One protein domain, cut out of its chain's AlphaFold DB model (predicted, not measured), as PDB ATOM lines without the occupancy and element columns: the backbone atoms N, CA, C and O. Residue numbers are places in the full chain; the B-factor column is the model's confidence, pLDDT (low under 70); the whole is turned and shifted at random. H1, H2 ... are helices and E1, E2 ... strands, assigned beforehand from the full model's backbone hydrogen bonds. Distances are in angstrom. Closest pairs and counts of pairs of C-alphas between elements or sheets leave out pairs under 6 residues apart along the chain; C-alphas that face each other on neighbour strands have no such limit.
ATOM      1  N   ARG A  81     -16.119  56.727   5.240       54.62
ATOM      2  CA  ARG A  81     -15.253  55.601   5.586       54.62
ATOM      3  C   ARG A  81     -13.988  56.008   6.350       54.62
ATOM      4  O   ARG A  81     -13.626  55.335   7.312       54.62
ATOM      5  N   THR A  82     -13.353  57.108   5.953       59.53
ATOM      6  CA  THR A  82     -12.143  57.637   6.606       59.53
ATOM      7  C   THR A  82     -12.439  58.299   7.947       59.53
ATOM      8  O   THR A  82     -11.615  58.203   8.850       59.53
ATOM      9  N   LEU A  83     -13.629  58.889   8.100       60.66
ATOM     10  CA  LEU A  83     -14.062  59.520   9.350       60.66
ATOM     11  C   LEU A  83     -14.356  58.483  10.448       60.66
ATOM     12  O   LEU A  83     -14.052  58.706  11.607       60.66
ATOM     13  N   ILE A  84     -14.913  57.329  10.074       60.88
ATOM     14  CA  ILE A  84     -15.476  56.357  11.026       60.88
ATOM     15  C   ILE A  84     -14.497  55.222  11.348       60.88
ATOM     16  O   ILE A  84     -14.462  54.726  12.471       60.88
ATOM     17  N   GLY A  85     -13.719  54.766  10.362       57.31
ATOM     18  CA  GLY A  85     -12.768  53.662  10.535       57.31
ATOM     19  C   GLY A  85     -11.300  54.081  10.566       57.31
ATOM     20  O   GLY A  85     -10.439  53.233  10.788       57.31
ATOM     21  N   GLY A  86     -11.003  55.360  10.326       59.66
ATOM     22  CA  GLY A  86      -9.656  55.820   9.998       59.66
ATOM     23  C   GLY A  86      -9.249  55.447   8.567       59.66
ATOM     24  O   GLY A  86      -9.830  54.563   7.933       59.66
ATOM     25  N   ALA A  87      -8.226  56.123   8.036       50.91
ATOM     26  CA  ALA A  87      -7.778  55.992   6.642       50.91
ATOM     27  C   ALA A  87      -7.330  54.570   6.229       50.91
ATOM     28  O   ALA A  87      -7.213  54.286   5.039       50.91
ATOM     29  N   SER A  88      -7.102  53.671   7.191       53.81
ATOM     30  CA  SER A  88      -6.555  52.327   6.970       53.81
ATOM     31  C   SER A  88      -7.569  51.189   7.159       53.81
ATOM     32  O   SER A  88      -7.193  50.024   7.044       53.81
ATOM     33  N   TRP A  89      -8.848  51.476   7.440       62.03
ATOM     34  CA  TRP A  89      -9.856  50.429   7.646       62.03
ATOM     35  C   TRP A  89     -10.572  50.026   6.353       62.03
ATOM     36  O   TRP A  89     -11.279  50.821   5.727       62.03
ATOM     37  N   THR A  90     -10.431  48.753   5.966       58.94
ATOM     38  CA  THR A  90     -10.983  48.218   4.714       58.94
ATOM     39  C   THR A  90     -12.274  47.392   4.873       58.94
ATOM     40  O   THR A  90     -12.835  46.931   3.876       58.94
ATOM     41  N   GLY A  91     -12.824  47.264   6.087       69.06
ATOM     42  CA  GLY A  91     -14.044  46.486   6.368       69.06
ATOM     43  C   GLY A  91     -15.368  47.162   5.969       69.06
ATOM     44  O   GLY A  91     -15.396  48.305   5.516       69.06
ATOM     45  N   LYS A  92     -16.501  46.463   6.137       77.56
ATOM     46  CA  LYS A  92     -17.850  47.039   5.944       77.56
ATOM     47  C   LYS A  92     -18.199  47.968   7.117       77.56
ATOM     48  O   LYS A  92     -17.780  47.733   8.244       77.56
ATOM     49  N   LEU A  93     -18.975  49.023   6.861       81.25
ATOM     50  CA  LEU A  93     -19.423  49.937   7.919       81.25
ATOM     51  C   LEU A  93     -20.503  49.281   8.804       81.25
ATOM     52  O   LEU A  93     -21.352  48.566   8.263       81.25
ATOM     53  N   PRO A  94     -20.542  49.578  10.118       81.12
ATOM     54  CA  PRO A  94     -21.565  49.067  11.038       81.12
ATOM     55  C   PRO A  94     -23.008  49.248  10.542       81.12
ATOM     56  O   PRO A  94     -23.817  48.328  10.619       81.12
ATOM     57  N   MET A  95     -23.317  50.402   9.939       83.25
ATOM     58  CA  MET A  95     -24.636  50.691   9.363       83.25
ATOM     59  C   MET A  95     -25.002  49.732   8.215       83.25
ATOM     60  O   MET A  95     -26.139  49.265   8.127       83.25
ATOM     61  N   ASN A  96     -24.028  49.390   7.365       84.81
ATOM     62  CA  ASN A  96     -24.223  48.446   6.262       84.81
ATOM     63  C   ASN A  96     -24.351  47.009   6.784       84.81
ATOM     64  O   ASN A  96     -25.207  46.265   6.310       84.81
ATOM     65  N   LEU A  97     -23.552  46.633   7.788       84.00
ATOM     66  CA  LEU A  97     -23.634  45.323   8.438       84.00
ATOM     67  C   LEU A  97     -25.004  45.094   9.090       84.00
ATOM     68  O   LEU A  97     -25.584  44.024   8.914       84.00
ATOM     69  N   LEU A  98     -25.564  46.107   9.765       83.94
ATOM     70  CA  LEU A  98     -26.915  46.021  10.323       83.94
ATOM     71  C   LEU A  98     -27.970  45.871   9.221       83.94
ATOM     72  O   LEU A  98     -28.875  45.049   9.354       83.94
ATOM     73  N   SER A  99     -27.841  46.607   8.113       84.69
ATOM     74  CA  SER A  99     -28.779  46.492   6.988       84.69
ATOM     75  C   SER A  99     -28.748  45.107   6.320       84.69
ATOM     76  O   SER A  99     -29.802  44.552   6.016       84.69
ATOM     77  N   GLU A 100     -27.560  44.508   6.169       87.38
ATOM     78  CA  GLU A 100     -27.388  43.151   5.635       87.38
ATOM     79  C   GLU A 100     -27.984  42.105   6.588       87.38
ATOM     80  O   GLU A 100     -28.623  41.148   6.147       87.38
ATOM     81  N   HIS A 101     -27.810  42.298   7.898       82.88
ATOM     82  CA  HIS A 101     -28.404  41.432   8.910       82.88
ATOM     83  C   HIS A 101     -29.937  41.487   8.875       82.88
ATOM     84  O   HIS A 101     -30.583  40.441   8.808       82.88
ATOM     85  N   CYS A 102     -30.515  42.693   8.821       84.19
ATOM     86  CA  CYS A 102     -31.961  42.883   8.702       84.19
ATOM     87  C   CYS A 102     -32.503  42.214   7.430       84.19
ATOM     88  O   CYS A 102     -33.486  41.483   7.489       84.19
ATOM     89  N   GLN A 103     -31.817  42.365   6.292       85.25
ATOM     90  CA  GLN A 103     -32.217  41.720   5.040       85.25
ATOM     91  C   GLN A 103     -32.192  40.184   5.133       85.25
ATOM     92  O   GLN A 103     -33.122  39.528   4.661       85.25
ATOM     93  N   LYS A 104     -31.156  39.602   5.755       84.62
ATOM     94  CA  LYS A 104     -31.039  38.145   5.956       84.62
ATOM     95  C   LYS A 104     -32.160  37.591   6.836       84.62
ATOM     96  O   LYS A 104     -32.697  36.534   6.519       84.62
ATOM     97  N   GLN A 105     -32.540  38.324   7.879       80.25
ATOM     98  CA  GLN A 105     -33.621  37.946   8.793       80.25
ATOM     99  C   GLN A 105     -35.023  38.335   8.290       80.25
ATOM    100  O   GLN A 105     -36.007  38.157   9.003       80.25
ATOM    101  N   ARG A 106     -35.138  38.842   7.050       81.00
ATOM    102  CA  ARG A 106     -36.388  39.352   6.451       81.00
ATOM    103  C   ARG A 106     -37.043  40.480   7.262       81.00
ATOM    104  O   ARG A 106     -38.262  40.635   7.246       81.00
ATOM    105  N   TRP A 107     -36.237  41.277   7.948       84.31
ATOM    106  CA  TRP A 107     -36.666  42.493   8.628       84.31
ATOM    107  C   TRP A 107     -36.676  43.680   7.662       84.31
ATOM    108  O   TRP A 107     -36.034  43.664   6.606       84.31
ATOM    109  N   GLU A 108     -37.414  44.725   8.021       84.19
ATOM    110  CA  GLU A 108     -37.401  45.983   7.280       84.19
ATOM    111  C   GLU A 108     -36.065  46.716   7.475       84.19
ATOM    112  O   GLU A 108     -35.252  46.387   8.344       84.19
ATOM    113  N   LYS A 109     -35.815  47.726   6.636       82.94
ATOM    114  CA  LYS A 109     -34.597  48.534   6.748       82.94
ATOM    115  C   LYS A 109     -34.560  49.221   8.124       82.94
ATOM    116  O   LYS A 109     -35.571  49.806   8.513       82.94
ATOM    117  N   PRO A 110     -33.418  49.191   8.834       83.75
ATOM    118  CA  PRO A 110     -33.301  49.807  10.151       83.75
ATOM    119  C   PRO A 110     -33.515  51.321  10.053       83.75
ATOM    120  O   PRO A 110     -32.909  51.989   9.211       83.75
ATOM    121  N   GLU A 111     -34.370  51.856  10.920       83.62
ATOM    122  CA  GLU A 111     -34.629  53.291  11.038       83.62
ATOM    123  C   GLU A 111     -33.775  53.867  12.171       83.62
ATOM    124  O   GLU A 111     -33.616  53.241  13.217       83.62
ATOM    125  N   TYR A 112     -33.198  55.049  11.967       83.00
ATOM    126  CA  TYR A 112     -32.336  55.695  12.957       83.00
ATOM    127  C   TYR A 112     -32.984  56.985  13.435       83.00
ATOM    128  O   TYR A 112     -33.057  57.965  12.691       83.00
ATOM    129  N   THR A 113     -33.403  57.002  14.693       81.38
ATOM    130  CA  THR A 113     -33.891  58.213  15.354       81.38
ATOM    131  C   THR A 113     -32.696  58.951  15.939       81.38
ATOM    132  O   THR A 113     -31.826  58.334  16.555       81.38
ATOM    133  N   MET A 114     -32.611  60.263  15.723       79.50
ATOM    134  CA  MET A 114     -31.510  61.092  16.220       79.50
ATOM    135  C   MET A 114     -32.015  62.056  17.289       79.50
ATOM    136  O   MET A 114     -32.980  62.783  17.058       79.50
ATOM    137  N   SER A 115     -31.330  62.099  18.425       74.38
ATOM    138  CA  SER A 115     -31.551  63.044  19.516       74.38
ATOM    139  C   SER A 115     -30.316  63.920  19.714       74.38
ATOM    140  O   SER A 115     -29.181  63.445  19.705       74.38
ATOM    141  N   LYS A 116     -30.528  65.229  19.878       72.69
ATOM    142  CA  LYS A 116     -29.462  66.161  20.262       72.69
ATOM    143  C   LYS A 116     -29.364  66.176  21.782       72.69
ATOM    144  O   LYS A 116     -30.367  66.399  22.455       72.69
ATOM    145  N   THR A 117     -28.172  65.937  22.303       67.94
ATOM    146  CA  THR A 117     -27.867  65.987  23.735       67.94
ATOM    147  C   THR A 117     -26.920  67.166  23.977       67.94
ATOM    148  O   THR A 117     -26.262  67.630  23.048       67.94
ATOM    149  N   SER A 118     -26.851  67.685  25.203       61.56
ATOM    150  CA  SER A 118     -25.994  68.832  25.554       61.56
ATOM    151  C   SER A 118     -24.506  68.621  25.245       61.56
ATOM    152  O   SER A 118     -23.790  69.599  25.067       61.56
ATOM    153  N   GLU A 119     -24.056  67.367  25.141       61.50
ATOM    154  CA  GLU A 119     -22.656  66.985  24.903       61.50
ATOM    155  C   GLU A 119     -22.396  66.419  23.487       61.50
ATOM    156  O   GLU A 119     -21.268  66.055  23.174       61.50
ATOM    157  N   GLY A 120     -23.407  66.351  22.604       72.81
ATOM    158  CA  GLY A 120     -23.230  65.848  21.233       72.81
ATOM    159  C   GLY A 120     -24.501  65.312  20.562       72.81
ATOM    160  O   GLY A 120     -25.628  65.690  20.892       72.81
ATOM    161  N   PHE A 121     -24.324  64.406  19.598       74.62
ATOM    162  CA  PHE A 121     -25.414  63.715  18.902       74.62
ATOM    163  C   PHE A 121     -25.530  62.273  19.400       74.62
ATOM    164  O   PHE A 121     -24.544  61.543  19.422       74.62
ATOM    165  N   SER A 122     -26.743  61.846  19.749       76.38
ATOM    166  CA  SER A 122     -27.066  60.451  20.055       76.38
ATOM    167  C   SER A 122     -28.055  59.913  19.022       76.38
ATOM    168  O   SER A 122     -28.922  60.634  18.525       76.38
ATOM    169  N   SER A 123     -27.920  58.641  18.652       76.38
ATOM    170  CA  SER A 123     -28.874  57.978  17.764       76.38
ATOM    171  C   SER A 123     -29.301  56.639  18.353       76.38
ATOM    172  O   SER A 123     -28.511  55.962  19.004       76.38
ATOM    173  N   ALA A 124     -30.561  56.273  18.132       81.19
ATOM    174  CA  ALA A 124     -31.126  54.982  18.495       81.19
ATOM    175  C   ALA A 124     -31.645  54.291  17.230       81.19
ATOM    176  O   ALA A 124     -32.313  54.917  16.402       81.19
ATOM    177  N   ALA A 125     -31.339  53.004  17.082       83.19
ATOM    178  CA  ALA A 125     -31.849  52.199  15.977       83.19
ATOM    179  C   ALA A 125     -33.204  51.582  16.350       83.19
ATOM    180  O   ALA A 125     -33.375  51.041  17.445       83.19
ATOM    181  N   VAL A 126     -34.155  51.644  15.422       84.00
ATOM    182  CA  VAL A 126     -35.475  51.019  15.498       84.00
ATOM    183  C   VAL A 126     -35.526  49.916  14.451       84.00
ATOM    184  O   VAL A 126     -35.349  50.167  13.256       84.00
ATOM    185  N   LEU A 127     -35.772  48.688  14.903       83.19
ATOM    186  CA  LEU A 127     -35.973  47.541  14.023       83.19
ATOM    187  C   LEU A 127     -37.464  47.237  13.892       83.19
ATOM    188  O   LEU A 127     -38.204  47.224  14.881       83.19
ATOM    189  N   LYS A 128     -37.884  46.954  12.660       81.06
ATOM    190  CA  LYS A 128     -39.251  46.563  12.315       81.06
ATOM    191  C   LYS A 128     -39.209  45.251  11.548       81.06
ATOM    192  O   LYS A 128     -38.341  45.052  10.702       81.06
ATOM    193  N   SER A 129     -40.146  44.363  11.842       81.38
ATOM    194  CA  SER A 129     -40.319  43.105  11.120       81.38
ATOM    195  C   SER A 129     -41.758  43.006  10.639       81.38
ATOM    196  O   SER A 129     -42.688  43.283  11.401       81.38
ATOM    197  N   LYS A 130     -41.945  42.641   9.369       79.44
ATOM    198  CA  LYS A 130     -43.262  42.440   8.766       79.44
ATOM    199  C   LYS A 130     -43.533  40.950   8.643       79.44
ATOM    200  O   LYS A 130     -42.800  40.230   7.964       79.44
ATOM    201  N   ASN A 131     -44.613  40.484   9.261       71.69
ATOM    202  CA  ASN A 131     -45.016  39.093   9.129       71.69
ATOM    203  C   ASN A 131     -45.663  38.872   7.753       71.69
ATOM    204  O   ASN A 131     -46.694  39.460   7.435       71.69
ATOM    205  N   LEU A 132     -45.067  38.016   6.920       67.06
ATOM    206  CA  LEU A 132     -45.557  37.752   5.560       67.06
ATOM    207  C   LEU A 132     -46.932  37.063   5.530       67.06
ATOM    208  O   LEU A 132     -47.605  37.130   4.505       67.06
ATOM    209  N   LYS A 133     -47.355  36.421   6.628       65.31
ATOM    210  CA  LYS A 133     -48.656  35.738   6.723       65.31
ATOM    211  C   LYS A 133     -49.785  36.661   7.187       65.31
ATOM    212  O   LYS A 133     -50.892  36.529   6.684       65.31
ATOM    213  N   THR A 134     -49.521  37.584   8.112       69.81
ATOM    214  CA  THR A 134     -50.552  38.486   8.671       69.81
ATOM    215  C   THR A 134     -50.465  39.917   8.136       69.81
ATOM    216  O   THR A 134     -51.342  40.725   8.407       69.81
ATOM    217  N   GLN A 135     -49.416  40.245   7.372       69.94
ATOM    218  CA  GLN A 135     -49.045  41.598   6.927       69.94
ATOM    219  C   GLN A 135     -48.841  42.638   8.042       69.94
ATOM    220  O   GLN A 135     -48.532  43.790   7.737       69.94
ATOM    221  N   GLU A 136     -48.932  42.246   9.312       74.50
ATOM    222  CA  GLU A 136     -48.721  43.130  10.451       74.50
ATOM    223  C   GLU A 136     -47.230  43.443  10.627       74.50
ATOM    224  O   GLU A 136     -46.374  42.548  10.663       74.50
ATOM    225  N   THR A 137     -46.916  44.733  10.741       75.44
ATOM    226  CA  THR A 137     -45.567  45.213  11.050       75.44
ATOM    227  C   THR A 137     -45.419  45.341  12.563       75.44
ATOM    228  O   THR A 137     -46.058  46.180  13.195       75.44
ATOM    229  N   THR A 138     -44.547  44.528  13.157       75.62
ATOM    230  CA  THR A 138     -44.176  44.651  14.570       75.62
ATOM    231  C   THR A 138     -42.941  45.539  14.676       75.62
ATOM    232  O   THR A 138     -41.895  45.218  14.115       75.62
ATOM    233  N   SER A 139     -43.047  46.657  15.399       77.62
ATOM    234  CA  SER A 139     -41.903  47.515  15.729       77.62
ATOM    235  C   SER A 139     -41.350  47.162  17.107       77.62
ATOM    236  O   SER A 139     -42.109  46.983  18.071       77.62
ATOM    237  N   LEU A 140     -40.024  47.093  17.217       76.69
ATOM    238  CA  LEU A 140     -39.349  47.068  18.511       76.69
ATOM    239  C   LEU A 140     -39.198  48.493  19.056       76.69
ATOM    240  O   LEU A 140     -39.135  49.444  18.270       76.69
ATOM    241  N   PRO A 141     -39.147  48.659  20.389       76.75
ATOM    242  CA  PRO A 141     -38.737  49.917  20.993       76.75
ATOM    243  C   PRO A 141     -37.341  50.320  20.490       76.75
ATOM    244  O   PRO A 141     -36.512  49.436  20.254       76.75
ATOM    245  N   PRO A 142     -37.045  51.624  20.346       75.56
ATOM    246  CA  PRO A 142     -35.724  52.049  19.906       75.56
ATOM    247  C   PRO A 142     -34.653  51.585  20.897       75.56
ATOM    248  O   PRO A 142     -34.814  51.745  22.114       75.56
ATOM    249  N   PHE A 143     -33.551  51.039  20.388       75.88
ATOM    250  CA  PHE A 143     -32.444  50.578  21.219       75.88
ATOM    251  C   PHE A 143     -31.685  51.767  21.801       75.88
ATOM    252  O   PHE A 143     -30.818  52.352  21.153       75.88
ATOM    253  N   HIS A 144     -32.028  52.115  23.036       67.75
ATOM    254  CA  HIS A 144     -31.296  53.087  23.833       67.75
ATOM    255  C   HIS A 144     -30.263  52.367  24.698       67.75
ATOM    256  O   HIS A 144     -30.487  51.238  25.150       67.75
ATOM    257  N   LEU A 145     -29.141  53.037  24.951       61.44
ATOM    258  CA  LEU A 145     -28.241  52.610  26.012       61.44
ATOM    259  C   LEU A 145     -28.903  52.858  27.377       61.44
ATOM    260  O   LEU A 145     -29.686  53.810  27.512       61.44
ATOM    261  N   PRO A 146     -28.596  52.029  28.391       60.94
ATOM    262  CA  PRO A 146     -29.038  52.267  29.757       60.94
ATOM    263  C   PRO A 146     -28.661  53.679  30.235       60.94
ATOM    264  O   PRO A 146     -27.639  54.231  29.814       60.94
ATOM    265  N   PRO A 147     -29.462  54.289  31.127       55.59
ATOM    266  CA  PRO A 147     -29.308  55.689  31.509       55.59
ATOM    267  C   PRO A 147     -27.947  56.052  32.127       55.59
ATOM    268  O   PRO A 147     -27.583  57.224  32.057       55.59
ATOM    269  N   GLY A 148     -27.188  55.080  32.652       54.25
ATOM    270  CA  GLY A 148     -25.822  55.271  33.158       54.25
ATOM    271  C   GLY A 148     -24.748  55.463  32.075       54.25
ATOM    272  O   GLY A 148     -23.735  56.093  32.342       54.25
ATOM    273  N   CYS A 149     -24.986  55.015  30.836       56.06
ATOM    274  CA  CYS A 149     -24.017  55.080  29.728       56.06
ATOM    275  C   CYS A 149     -24.368  56.148  28.672       56.06
ATOM    276  O   CYS A 149     -23.876  56.114  27.544       56.06
ATOM    277  N   LYS A 150     -25.232  57.118  29.011       58.81
ATOM    278  CA  LYS A 150     -25.663  58.184  28.083       58.81
ATOM    279  C   LYS A 150     -24.509  59.056  27.578       58.81
ATOM    280  O   LYS A 150     -24.581  59.532  26.450       58.81
ATOM    281  N   GLN A 151     -23.461  59.233  28.383       57.34
ATOM    282  CA  GLN A 151     -22.266  60.000  28.009       57.34
ATOM    283  C   GLN A 151     -21.439  59.287  26.930       57.34
ATOM    284  O   GLN A 151     -20.966  59.928  26.000       57.34
ATOM    285  N   LEU A 152     -21.368  57.951  26.968       60.19
ATOM    286  CA  LEU A 152     -20.694  57.142  25.944       60.19
ATOM    287  C   LEU A 152     -21.427  57.182  24.586       60.19
ATOM    288  O   LEU A 152     -20.829  57.027  23.522       60.19
ATOM    289  N   ALA A 153     -22.741  57.420  24.623       59.38
ATOM    290  CA  ALA A 153     -23.587  57.531  23.439       59.38
ATOM    291  C   ALA A 153     -23.549  58.914  22.763       59.38
ATOM    292  O   ALA A 153     -24.102  59.062  21.668       59.38
ATOM    293  N   ALA A 154     -22.936  59.921  23.395       64.94
ATOM    294  CA  ALA A 154     -22.772  61.250  22.821       64.94
ATOM    295  C   ALA A 154     -21.552  61.257  21.893       64.94
ATOM    296  O   ALA A 154     -20.410  61.221  22.338       64.94
ATOM    297  N   GLN A 155     -21.800  61.278  20.583       72.88
ATOM    298  CA  GLN A 155     -20.743  61.349  19.575       72.88
ATOM    299  C   GLN A 155     -20.635  62.776  19.015       72.88
ATOM    300  O   GLN A 155     -21.656  63.471  18.896       72.88
ATOM    301  N   PRO A 156     -19.423  63.233  18.650       72.56
ATOM    302  CA  PRO A 156     -19.207  64.605  18.203       72.56
ATOM    303  C   PRO A 156     -19.847  64.867  16.835       72.56
ATOM    304  O   PRO A 156     -20.292  65.985  16.566       72.56
ATOM    305  N   THR A 157     -19.972  63.843  15.981       76.88
ATOM    306  CA  THR A 157     -20.648  63.964  14.685       76.88
ATOM    307  C   THR A 157     -21.925  63.128  14.591       76.88
ATOM    308  O   THR A 157     -22.036  62.006  15.088       76.88
ATOM    309  N   ALA A 158     -22.905  63.653  13.851       75.19
ATOM    310  CA  ALA A 158     -24.162  62.960  13.561       75.19
ATOM    311  C   ALA A 158     -23.969  61.634  12.795       75.19
ATOM    312  O   ALA A 158     -24.821  60.745  12.845       75.19
ATOM    313  N   VAL A 159     -22.861  61.495  12.060       77.25
ATOM    314  CA  VAL A 159     -22.545  60.282  11.299       77.25
ATOM    315  C   VAL A 159     -21.992  59.199  12.226       77.25
ATOM    316  O   VAL A 159     -22.463  58.063  12.156       77.25
ATOM    317  N   GLU A 160     -21.072  59.537  13.129       78.12
ATOM    318  CA  GLU A 160     -20.555  58.609  14.145       78.12
ATOM    319  C   GLU A 160     -21.661  58.145  15.096       78.12
ATOM    320  O   GLU A 160     -21.734  56.956  15.393       78.12
ATOM    321  N   ALA A 161     -22.589  59.034  15.475       80.38
ATOM    322  CA  ALA A 161     -23.750  58.687  16.300       80.38
ATOM    323  C   ALA A 161     -24.608  57.575  15.669       80.38
ATOM    324  O   ALA A 161     -25.003  56.625  16.343       80.38
ATOM    325  N   ARG A 162     -24.858  57.645  14.352       81.44
ATOM    326  CA  ARG A 162     -25.601  56.602  13.617       81.44
ATOM    327  C   ARG A 162     -24.843  55.275  13.561       81.44
ATOM    328  O   ARG A 162     -25.456  54.215  13.656       81.44
ATOM    329  N   HIS A 163     -23.521  55.316  13.415       81.75
ATOM    330  CA  HIS A 163     -22.696  54.106  13.349       81.75
ATOM    331  C   HIS A 163     -22.514  53.461  14.724       81.75
ATOM    332  O   HIS A 163     -22.515  52.235  14.826       81.75
ATOM    333  N   PHE A 164     -22.461  54.263  15.783       82.38
ATOM    334  CA  PHE A 164     -22.513  53.799  17.163       82.38
ATOM    335  C   PHE A 164     -23.854  53.115  17.468       82.38
ATOM    336  O   PHE A 164     -23.869  51.970  17.917       82.38
ATOM    337  N   ALA A 165     -24.976  53.744  17.098       83.88
ATOM    338  CA  ALA A 165     -26.312  53.157  17.229       83.88
ATOM    339  C   ALA A 165     -26.445  51.829  16.469       83.88
ATOM    340  O   ALA A 165     -26.990  50.858  16.992       83.88
ATOM    341  N   ALA A 166     -25.907  51.768  15.246       85.31
ATOM    342  CA  ALA A 166     -25.886  50.546  14.450       85.31
ATOM    343  C   ALA A 166     -25.038  49.442  15.098       85.31
ATOM    344  O   ALA A 166     -25.428  48.277  15.079       85.31
ATOM    345  N   THR A 167     -23.900  49.805  15.696       84.94
ATOM    346  CA  THR A 167     -23.015  48.866  16.399       84.94
ATOM    347  C   THR A 167     -23.686  48.310  17.654       84.94
ATOM    348  O   THR A 167     -23.666  47.103  17.867       84.94
ATOM    349  N   TYR A 168     -24.347  49.155  18.447       83.62
ATOM    350  CA  TYR A 168     -25.085  48.714  19.633       83.62
ATOM    351  C   TYR A 168     -26.296  47.837  19.272       83.62
ATOM    352  O   TYR A 168     -26.525  46.797  19.888       83.62
ATOM    353  N   ALA A 169     -27.037  48.186  18.215       85.25
ATOM    354  CA  ALA A 169     -28.123  47.351  17.701       85.25
ATOM    355  C   ALA A 169     -27.621  45.988  17.195       85.25
ATOM    356  O   ALA A 169     -28.236  44.960  17.471       85.25
ATOM    357  N   LEU A 170     -26.477  45.964  16.502       84.56
ATOM    358  CA  LEU A 170     -25.806  44.722  16.121       84.56
ATOM    359  C   LEU A 170     -25.390  43.913  17.349       84.56
ATOM    360  O   LEU A 170     -25.560  42.702  17.340       84.56
ATOM    361  N   PHE A 171     -24.883  44.548  18.404       85.12
ATOM    362  CA  PHE A 171     -24.493  43.854  19.631       85.12
ATOM    363  C   PHE A 171     -25.692  43.190  20.310       85.12
ATOM    364  O   PHE A 171     -25.620  42.029  20.703       85.12
ATOM    365  N   ARG A 172     -26.831  43.881  20.370       82.12
ATOM    366  CA  ARG A 172     -28.068  43.350  20.957       82.12
ATOM    367  C   ARG A 172     -28.580  42.093  20.253       82.12
ATOM    368  O   ARG A 172     -29.087  41.208  20.925       82.12
ATOM    369  N   VAL A 173     -28.416  42.006  18.934       83.06
ATOM    370  CA  VAL A 173     -28.967  40.918  18.107       83.06
ATOM    371  C   VAL A 173     -27.927  39.842  17.755       83.06
ATOM    372  O   VAL A 173     -28.258  38.689  17.502       83.06
ATOM    373  N   CYS A 174     -26.645  40.197  17.699       81.12
ATOM    374  CA  CYS A 174     -25.567  39.341  17.199       81.12
ATOM    375  C   CYS A 174     -24.392  39.195  18.173       81.12
ATOM    376  O   CYS A 174     -23.286  38.876  17.738       81.12
ATOM    377  N   ASN A 175     -24.603  39.385  19.475       80.94
ATOM    378  CA  ASN A 175     -23.581  39.159  20.508       80.94
ATOM    379  C   ASN A 175     -22.920  37.764  20.456       80.94
ATOM    380  O   ASN A 175     -21.756  37.640  20.819       80.94
ATOM    381  N   MET A 176     -23.635  36.726  20.008       77.00
ATOM    382  CA  MET A 176     -23.129  35.351  19.902       77.00
ATOM    383  C   MET A 176     -22.336  35.098  18.613       77.00
ATOM    384  O   MET A 176     -21.766  34.024  18.439       77.00
ATOM    385  N   ARG A 177     -22.320  36.052  17.673       77.50
ATOM    386  CA  ARG A 177     -21.627  35.923  16.385       77.50
ATOM    387  C   ARG A 177     -20.329  36.716  16.411       77.50
ATOM    388  O   ARG A 177     -20.260  37.809  16.967       77.50
ATOM    389  N   ASP A 178     -19.320  36.219  15.705       80.56
ATOM    390  CA  ASP A 178     -18.013  36.872  15.579       80.56
ATOM    391  C   ASP A 178     -18.026  38.074  14.600       80.56
ATOM    392  O   ASP A 178     -17.194  38.214  13.709       80.56
ATOM    393  N   ILE A 179     -19.041  38.946  14.707       83.50
ATOM    394  CA  ILE A 179     -19.207  40.125  13.833       83.50
ATOM    395  C   ILE A 179     -18.213  41.229  14.203       83.50
ATOM    396  O   ILE A 179     -17.842  42.044  13.360       83.50
ATOM    397  N   HIS A 180     -17.732  41.239  15.444       76.38
ATOM    398  CA  HIS A 180     -16.825  42.264  15.943       76.38
ATOM    399  C   HIS A 180     -15.461  42.287  15.230       76.38
ATOM    400  O   HIS A 180     -14.802  43.322  15.211       76.38
ATOM    401  N   MET A 181     -15.062  41.196  14.566       80.38
ATOM    402  CA  MET A 181     -13.889  41.156  13.680       80.38
ATOM    403  C   MET A 181     -14.065  41.957  12.381       80.38
ATOM    404  O   MET A 181     -13.082  42.380  11.776       80.38
ATOM    405  N   MET A 182     -15.308  42.199  11.954       77.94
ATOM    406  CA  MET A 182     -15.639  42.995  10.766       77.94
ATOM    407  C   MET A 182     -15.911  44.472  11.087       77.94
ATOM    408  O   MET A 182     -16.210  45.241  10.169       77.94
ATOM    409  N   LEU A 183     -15.828  44.867  12.362       81.94
ATOM    410  CA  LEU A 183     -16.010  46.244  12.812       81.94
ATOM    411  C   LEU A 183     -14.672  46.997  12.847       81.94
ATOM    412  O   LEU A 183     -13.641  46.387  13.141       81.94
ATOM    413  N   PRO A 184     -14.673  48.321  12.599       82.62
ATOM    414  CA  PRO A 184     -13.475  49.132  12.785       82.62
ATOM    415  C   PRO A 184     -12.933  49.030  14.222       82.62
ATOM    416  O   PRO A 184     -13.740  48.873  15.143       82.62
ATOM    417  N   PRO A 185     -11.611  49.183  14.445       78.94
ATOM    418  CA  PRO A 185     -10.984  49.001  15.759       78.94
ATOM    419  C   PRO A 185     -11.674  49.776  16.891       78.94
ATOM    420  O   PRO A 185     -11.981  49.188  17.919       78.94
ATOM    421  N   ASN A 186     -12.050  51.037  16.643       78.88
ATOM    422  CA  ASN A 186     -12.764  51.882  17.607       78.88
ATOM    423  C   ASN A 186     -14.082  51.243  18.103       78.88
ATOM    424  O   ASN A 186     -14.356  51.177  19.292       78.88
ATOM    425  N   TYR A 187     -14.883  50.688  17.191       78.19
ATOM    426  CA  TYR A 187     -16.163  50.049  17.528       78.19
ATOM    427  C   TYR A 187     -16.010  48.609  18.017       78.19
ATOM    428  O   TYR A 187     -16.881  48.097  18.717       78.19
ATOM    429  N   ARG A 188     -14.914  47.943  17.648       80.69
ATOM    430  CA  ARG A 188     -14.576  46.606  18.136       80.69
ATOM    431  C   ARG A 188     -14.190  46.633  19.611       80.69
ATOM    432  O   ARG A 188     -14.574  45.728  20.347       80.69
ATOM    433  N   ASP A 189     -13.446  47.648  20.030       83.12
ATOM    434  CA  ASP A 189     -13.011  47.770  21.417       83.12
ATOM    435  C   ASP A 189     -14.218  48.111  22.319       83.12
ATOM    436  O   ASP A 189     -14.410  47.452  23.339       83.12
ATOM    437  N   LEU A 190     -15.138  48.974  21.850       81.06
ATOM    438  CA  LEU A 190     -16.456  49.205  22.477       81.06
ATOM    439  C   LEU A 190     -17.309  47.926  22.579       81.06
ATOM    440  O   LEU A 190     -18.012  47.710  23.564       81.06
ATOM    441  N   TRP A 191     -17.250  47.056  21.564       82.56
ATOM    442  CA  TRP A 191     -17.978  45.783  21.554       82.56
ATOM    443  C   TRP A 191     -17.460  44.794  22.604       82.56
ATOM    444  O   TRP A 191     -18.250  44.042  23.176       82.56
ATOM    445  N   LYS A 192     -16.140  44.746  22.826       81.69
ATOM    446  CA  LYS A 192     -15.506  43.806  23.766       81.69
ATOM    447  C   LYS A 192     -15.471  44.305  25.209       81.69
ATOM    448  O   LYS A 192     -15.468  43.460  26.098       81.69
ATOM    449  N   GLY A 193     -15.394  45.616  25.421       83.19
ATOM    450  CA  GLY A 193     -15.415  46.236  26.747       83.19
ATOM    451  C   GLY A 193     -16.829  46.655  27.125       83.19
ATOM    452  O   GLY A 193     -17.639  45.832  27.544       83.19
ATOM    453  N   ASP A 194     -17.142  47.926  26.884       79.12
ATOM    454  CA  ASP A 194     -18.341  48.595  27.397       79.12
ATOM    455  C   ASP A 194     -19.655  47.854  27.100       79.12
ATOM    456  O   ASP A 194     -20.517  47.732  27.969       79.12
ATOM    457  N   PHE A 195     -19.842  47.310  25.891       82.50
ATOM    458  CA  PHE A 195     -21.073  46.580  25.565       82.50
ATOM    459  C   PHE A 195     -21.156  45.208  26.246       82.50
ATOM    460  O   PHE A 195     -22.250  44.775  26.620       82.50
ATOM    461  N   ALA A 196     -20.022  44.528  26.437       82.00
ATOM    462  CA  ALA A 196     -19.971  43.263  27.164       82.00
ATOM    463  C   ALA A 196     -20.288  43.465  28.653       82.00
ATOM    464  O   ALA A 196     -21.061  42.685  29.216       82.00
ATOM    465  N   ASP A 197     -19.782  44.549  29.241       83.56
ATOM    466  CA  ASP A 197     -20.057  44.927  30.627       83.56
ATOM    467  C   ASP A 197     -21.536  45.298  30.819       83.56
ATOM    468  O   ASP A 197     -22.199  44.757  31.707       83.56
ATOM    469  N   ILE A 198     -22.112  46.094  29.906       82.50
ATOM    470  CA  ILE A 198     -23.550  46.421  29.915       82.50
ATOM    471  C   ILE A 198     -24.416  45.153  29.810       82.50
ATOM    472  O   ILE A 198     -25.423  45.023  30.510       82.50
ATOM    473  N   LYS A 199     -24.032  44.176  28.974       81.94
ATOM    474  CA  LYS A 199     -24.737  42.883  28.901       81.94
ATOM    475  C   LYS A 199     -24.648  42.123  30.223       81.94
ATOM    476  O   LYS A 199     -25.645  41.535  30.638       81.94
ATOM    477  N   ALA A 200     -23.479  42.092  30.860       83.50
ATOM    478  CA  ALA A 200     -23.298  41.401  32.132       83.50
ATOM    479  C   ALA A 200     -24.180  42.014  33.236       83.50
ATOM    480  O   ALA A 200     -24.827  41.275  33.982       83.50
ATOM    481  N   GLU A 201     -24.276  43.345  33.287       82.44
ATOM    482  CA  GLU A 201     -25.174  44.065  34.198       82.44
ATOM    483  C   GLU A 201     -26.651  43.775  33.904       82.44
ATOM    484  O   GLU A 201     -27.402  43.396  34.803       82.44
ATOM    485  N   ASP A 202     -27.075  43.852  32.642       79.75
ATOM    486  CA  ASP A 202     -28.463  43.572  32.267       79.75
ATOM    487  C   ASP A 202     -28.865  42.111  32.522       79.75
ATOM    488  O   ASP A 202     -30.004  41.846  32.908       79.75
ATOM    489  N   VAL A 203     -27.954  41.148  32.339       82.25
ATOM    490  CA  VAL A 203     -28.195  39.737  32.688       82.25
ATOM    491  C   VAL A 203     -28.333  39.577  34.202       82.25
ATOM    492  O   VAL A 203     -29.248  38.884  34.652       82.25
ATOM    493  N   LYS A 204     -27.494  40.258  34.993       80.62
ATOM    494  CA  LYS A 204     -27.585  40.265  36.461       80.62
ATOM    495  C   LYS A 204     -28.901  40.872  36.957       80.62
ATOM    496  O   LYS A 204     -29.460  40.394  37.939       80.62
ATOM    497  N   GLU A 205     -29.430  41.871  36.255       78.62
ATOM    498  CA  GLU A 205     -30.733  42.490  36.532       78.62
ATOM    499  C   GLU A 205     -31.928  41.712  35.939       78.62
ATOM    500  O   GLU A 205     -33.065  42.190  35.965       78.62
ATOM    501  N   GLY A 206     -31.703  40.508  35.395       72.75
ATOM    502  CA  GLY A 206     -32.758  39.643  34.856       72.75
ATOM    503  C   GLY A 206     -33.316  40.093  33.500       72.75
ATOM    504  O   GLY A 206     -34.346  39.595  33.045       72.75
ATOM    505  N   ARG A 207     -32.642  41.024  32.816       76.12
ATOM    506  CA  ARG A 207     -32.995  41.531  31.479       76.12
ATOM    507  C   ARG A 207     -32.197  40.867  30.355       76.12
ATOM    508  O   ARG A 207     -32.059  41.435  29.276       76.12
ATOM    509  N   GLY A 208     -31.729  39.638  30.573       74.81
ATOM    510  CA  GLY A 208     -30.990  38.851  29.575       74.81
ATOM    511  C   GLY A 208     -31.749  38.634  28.258       74.81
ATOM    512  O   GLY A 208     -31.130  38.644  27.198       74.81
ATOM    513  N   TRP A 209     -33.087  38.579  28.304       74.38
ATOM    514  CA  TRP A 209     -33.972  38.473  27.130       74.38
ATOM    515  C   TRP A 209     -33.768  39.593  26.090       74.38
ATOM    516  O   TRP A 209     -34.146  39.455  24.932       74.38
ATOM    517  N   MET A 210     -33.164  40.717  26.486       74.56
ATOM    518  CA  MET A 210     -32.848  41.831  25.590       74.56
ATOM    519  C   MET A 210     -31.726  41.541  24.585       74.56
ATOM    520  O   MET A 210     -31.552  42.325  23.646       74.56
ATOM    521  N   TYR A 211     -30.968  40.469  24.813       79.31
ATOM    522  CA  TYR A 211     -29.763  40.085  24.081       79.31
ATOM    523  C   TYR A 211     -29.928  38.774  23.300       79.31
ATOM    524  O   TYR A 211     -28.929  38.164  22.907       79.31
ATOM    525  N   GLU A 212     -31.174  38.330  23.138       75.44
ATOM    526  CA  GLU A 212     -31.533  37.163  22.340       75.44
ATOM    527  C   GLU A 212     -31.313  37.411  20.846       75.44
ATOM    528  O   GLU A 212     -31.468  38.526  20.342       75.44
ATOM    529  N   ALA A 213     -30.970  36.340  20.125       70.44
ATOM    530  CA  ALA A 213     -30.599  36.414  18.712       70.44
ATOM    531  C   ALA A 213     -31.752  36.872  17.797       70.44
ATOM    532  O   ALA A 213     -31.499  37.452  16.739       70.44
ATOM    533  N   ASP A 214     -33.007  36.634  18.200       78.25
ATOM    534  CA  ASP A 214     -34.196  37.208  17.565       78.25
ATOM    535  C   ASP A 214     -35.043  37.995  18.591       78.25
ATOM    536  O   ASP A 214     -35.848  37.418  19.333       78.25
TER     537      ASP A 214
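Overview. This is residues 81 to 214 of the 460 residues of an uncharacterized protein of Cryomyces minteri (UniProt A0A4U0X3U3). A two-strand hairpin, E1 and E2, packs on one side of the long helix H3, which runs through the core; H2 crosses H3 on another side, and H5, with short H4 beside it, packs on H3 too. E2 runs on into a second, small hairpin, E3 and E4, at one far end of the model, while H6 leads away from H5 and short H7 folds back to one end of H3. The printed part has 134 residues, with seven named helices and four named strands in the order H1 H2 E1 E2 E3 E4 H3 H4 H5 H6 H7; both two-strand sheets, E1 - E2 and E3 - E4, are antiparallel, and the class is mixed, helices and strands. The whole is compact, with a radius of gyration of the C-alphas of 14.7 A and spans of 45 by 35 by 31 A.

Along the chain. E1, residues 111 to 117, is 19.2 A long and starts at C-alpha 111 (-34.629, 53.291, 11.038); E2, residues 120 to 126, is 20.1 A long. E3 is residues 128 to 130 and E4 residues 137 to 139. H3, residues 158 to 174, measures 23.9 A, from C-alpha 158 (-24.162, 62.960, 13.561) to C-alpha 174 (-25.567, 39.341, 17.199). H1 is residues 81 to 85, and H2, residues 94 to 104, is 15.3 A long. H4 is residues 178 to 182, H5 residues 185 to 192, 10.6 A long, H6 residues 194 to 204, 15.4 A long, and H7 residues 208 to 211.

Arrangement. In the hairpin E1 and E2, N 113 and O 124 are within hydrogen-bond range at 2.9 A; in the hairpin E3 and E4, N 129 and O 138 are at 3.0 A. E2 runs on into E3 at 18 degrees. The closest C-alphas of E2 and H3, Ala 124 and Ala 165, are 5.3 A apart. H3 is the hub, touching three helices. H2 touches it at a steep tilt of 42 degrees, the same way, closest at the C-alphas of Met 95 and Ala 166, 5.2 A. H5 touches residues 164 to 171 of H3 alone, closest at Thr 167 and Tyr 187, C-alphas 7.0 A apart. H7 touches residues 171 to 173 of H3 alone, closest at the C-alphas of Arg 172 and Tyr 211, 4.8 A. H4 touches H5, the C-alphas of His 180 and Arg 188 being 5.4 A apart. H6 and H7 only just touch, with 3 pairs of C-alphas within 8 A, the closest those of Asp 202 and Gly 208, 6.0 A. H1 is close to but not clearly touching H3, the C-alphas of Ile 84 and Glu 160 being 6.4 A apart. In H1, H2, H3, H5 and H6 every O i to N i+4 pair is within hydrogen-bond range; H4 has 0 of 1, with 1 of 2 O i to N i+3 pairs, and H7 is too short for such a pair.

Size, cuts and confidence. The C-alphas farthest apart, of Ala 87 and Thr 134, are 46.3 A apart. The printed part has no cut; the link E4 to H3, residues 140 to 157, is long. Mean pLDDT of the printed part is 75.9, with residues 81 to 91, 117 to 119, 132 to 135 and 144 to 154 under 70.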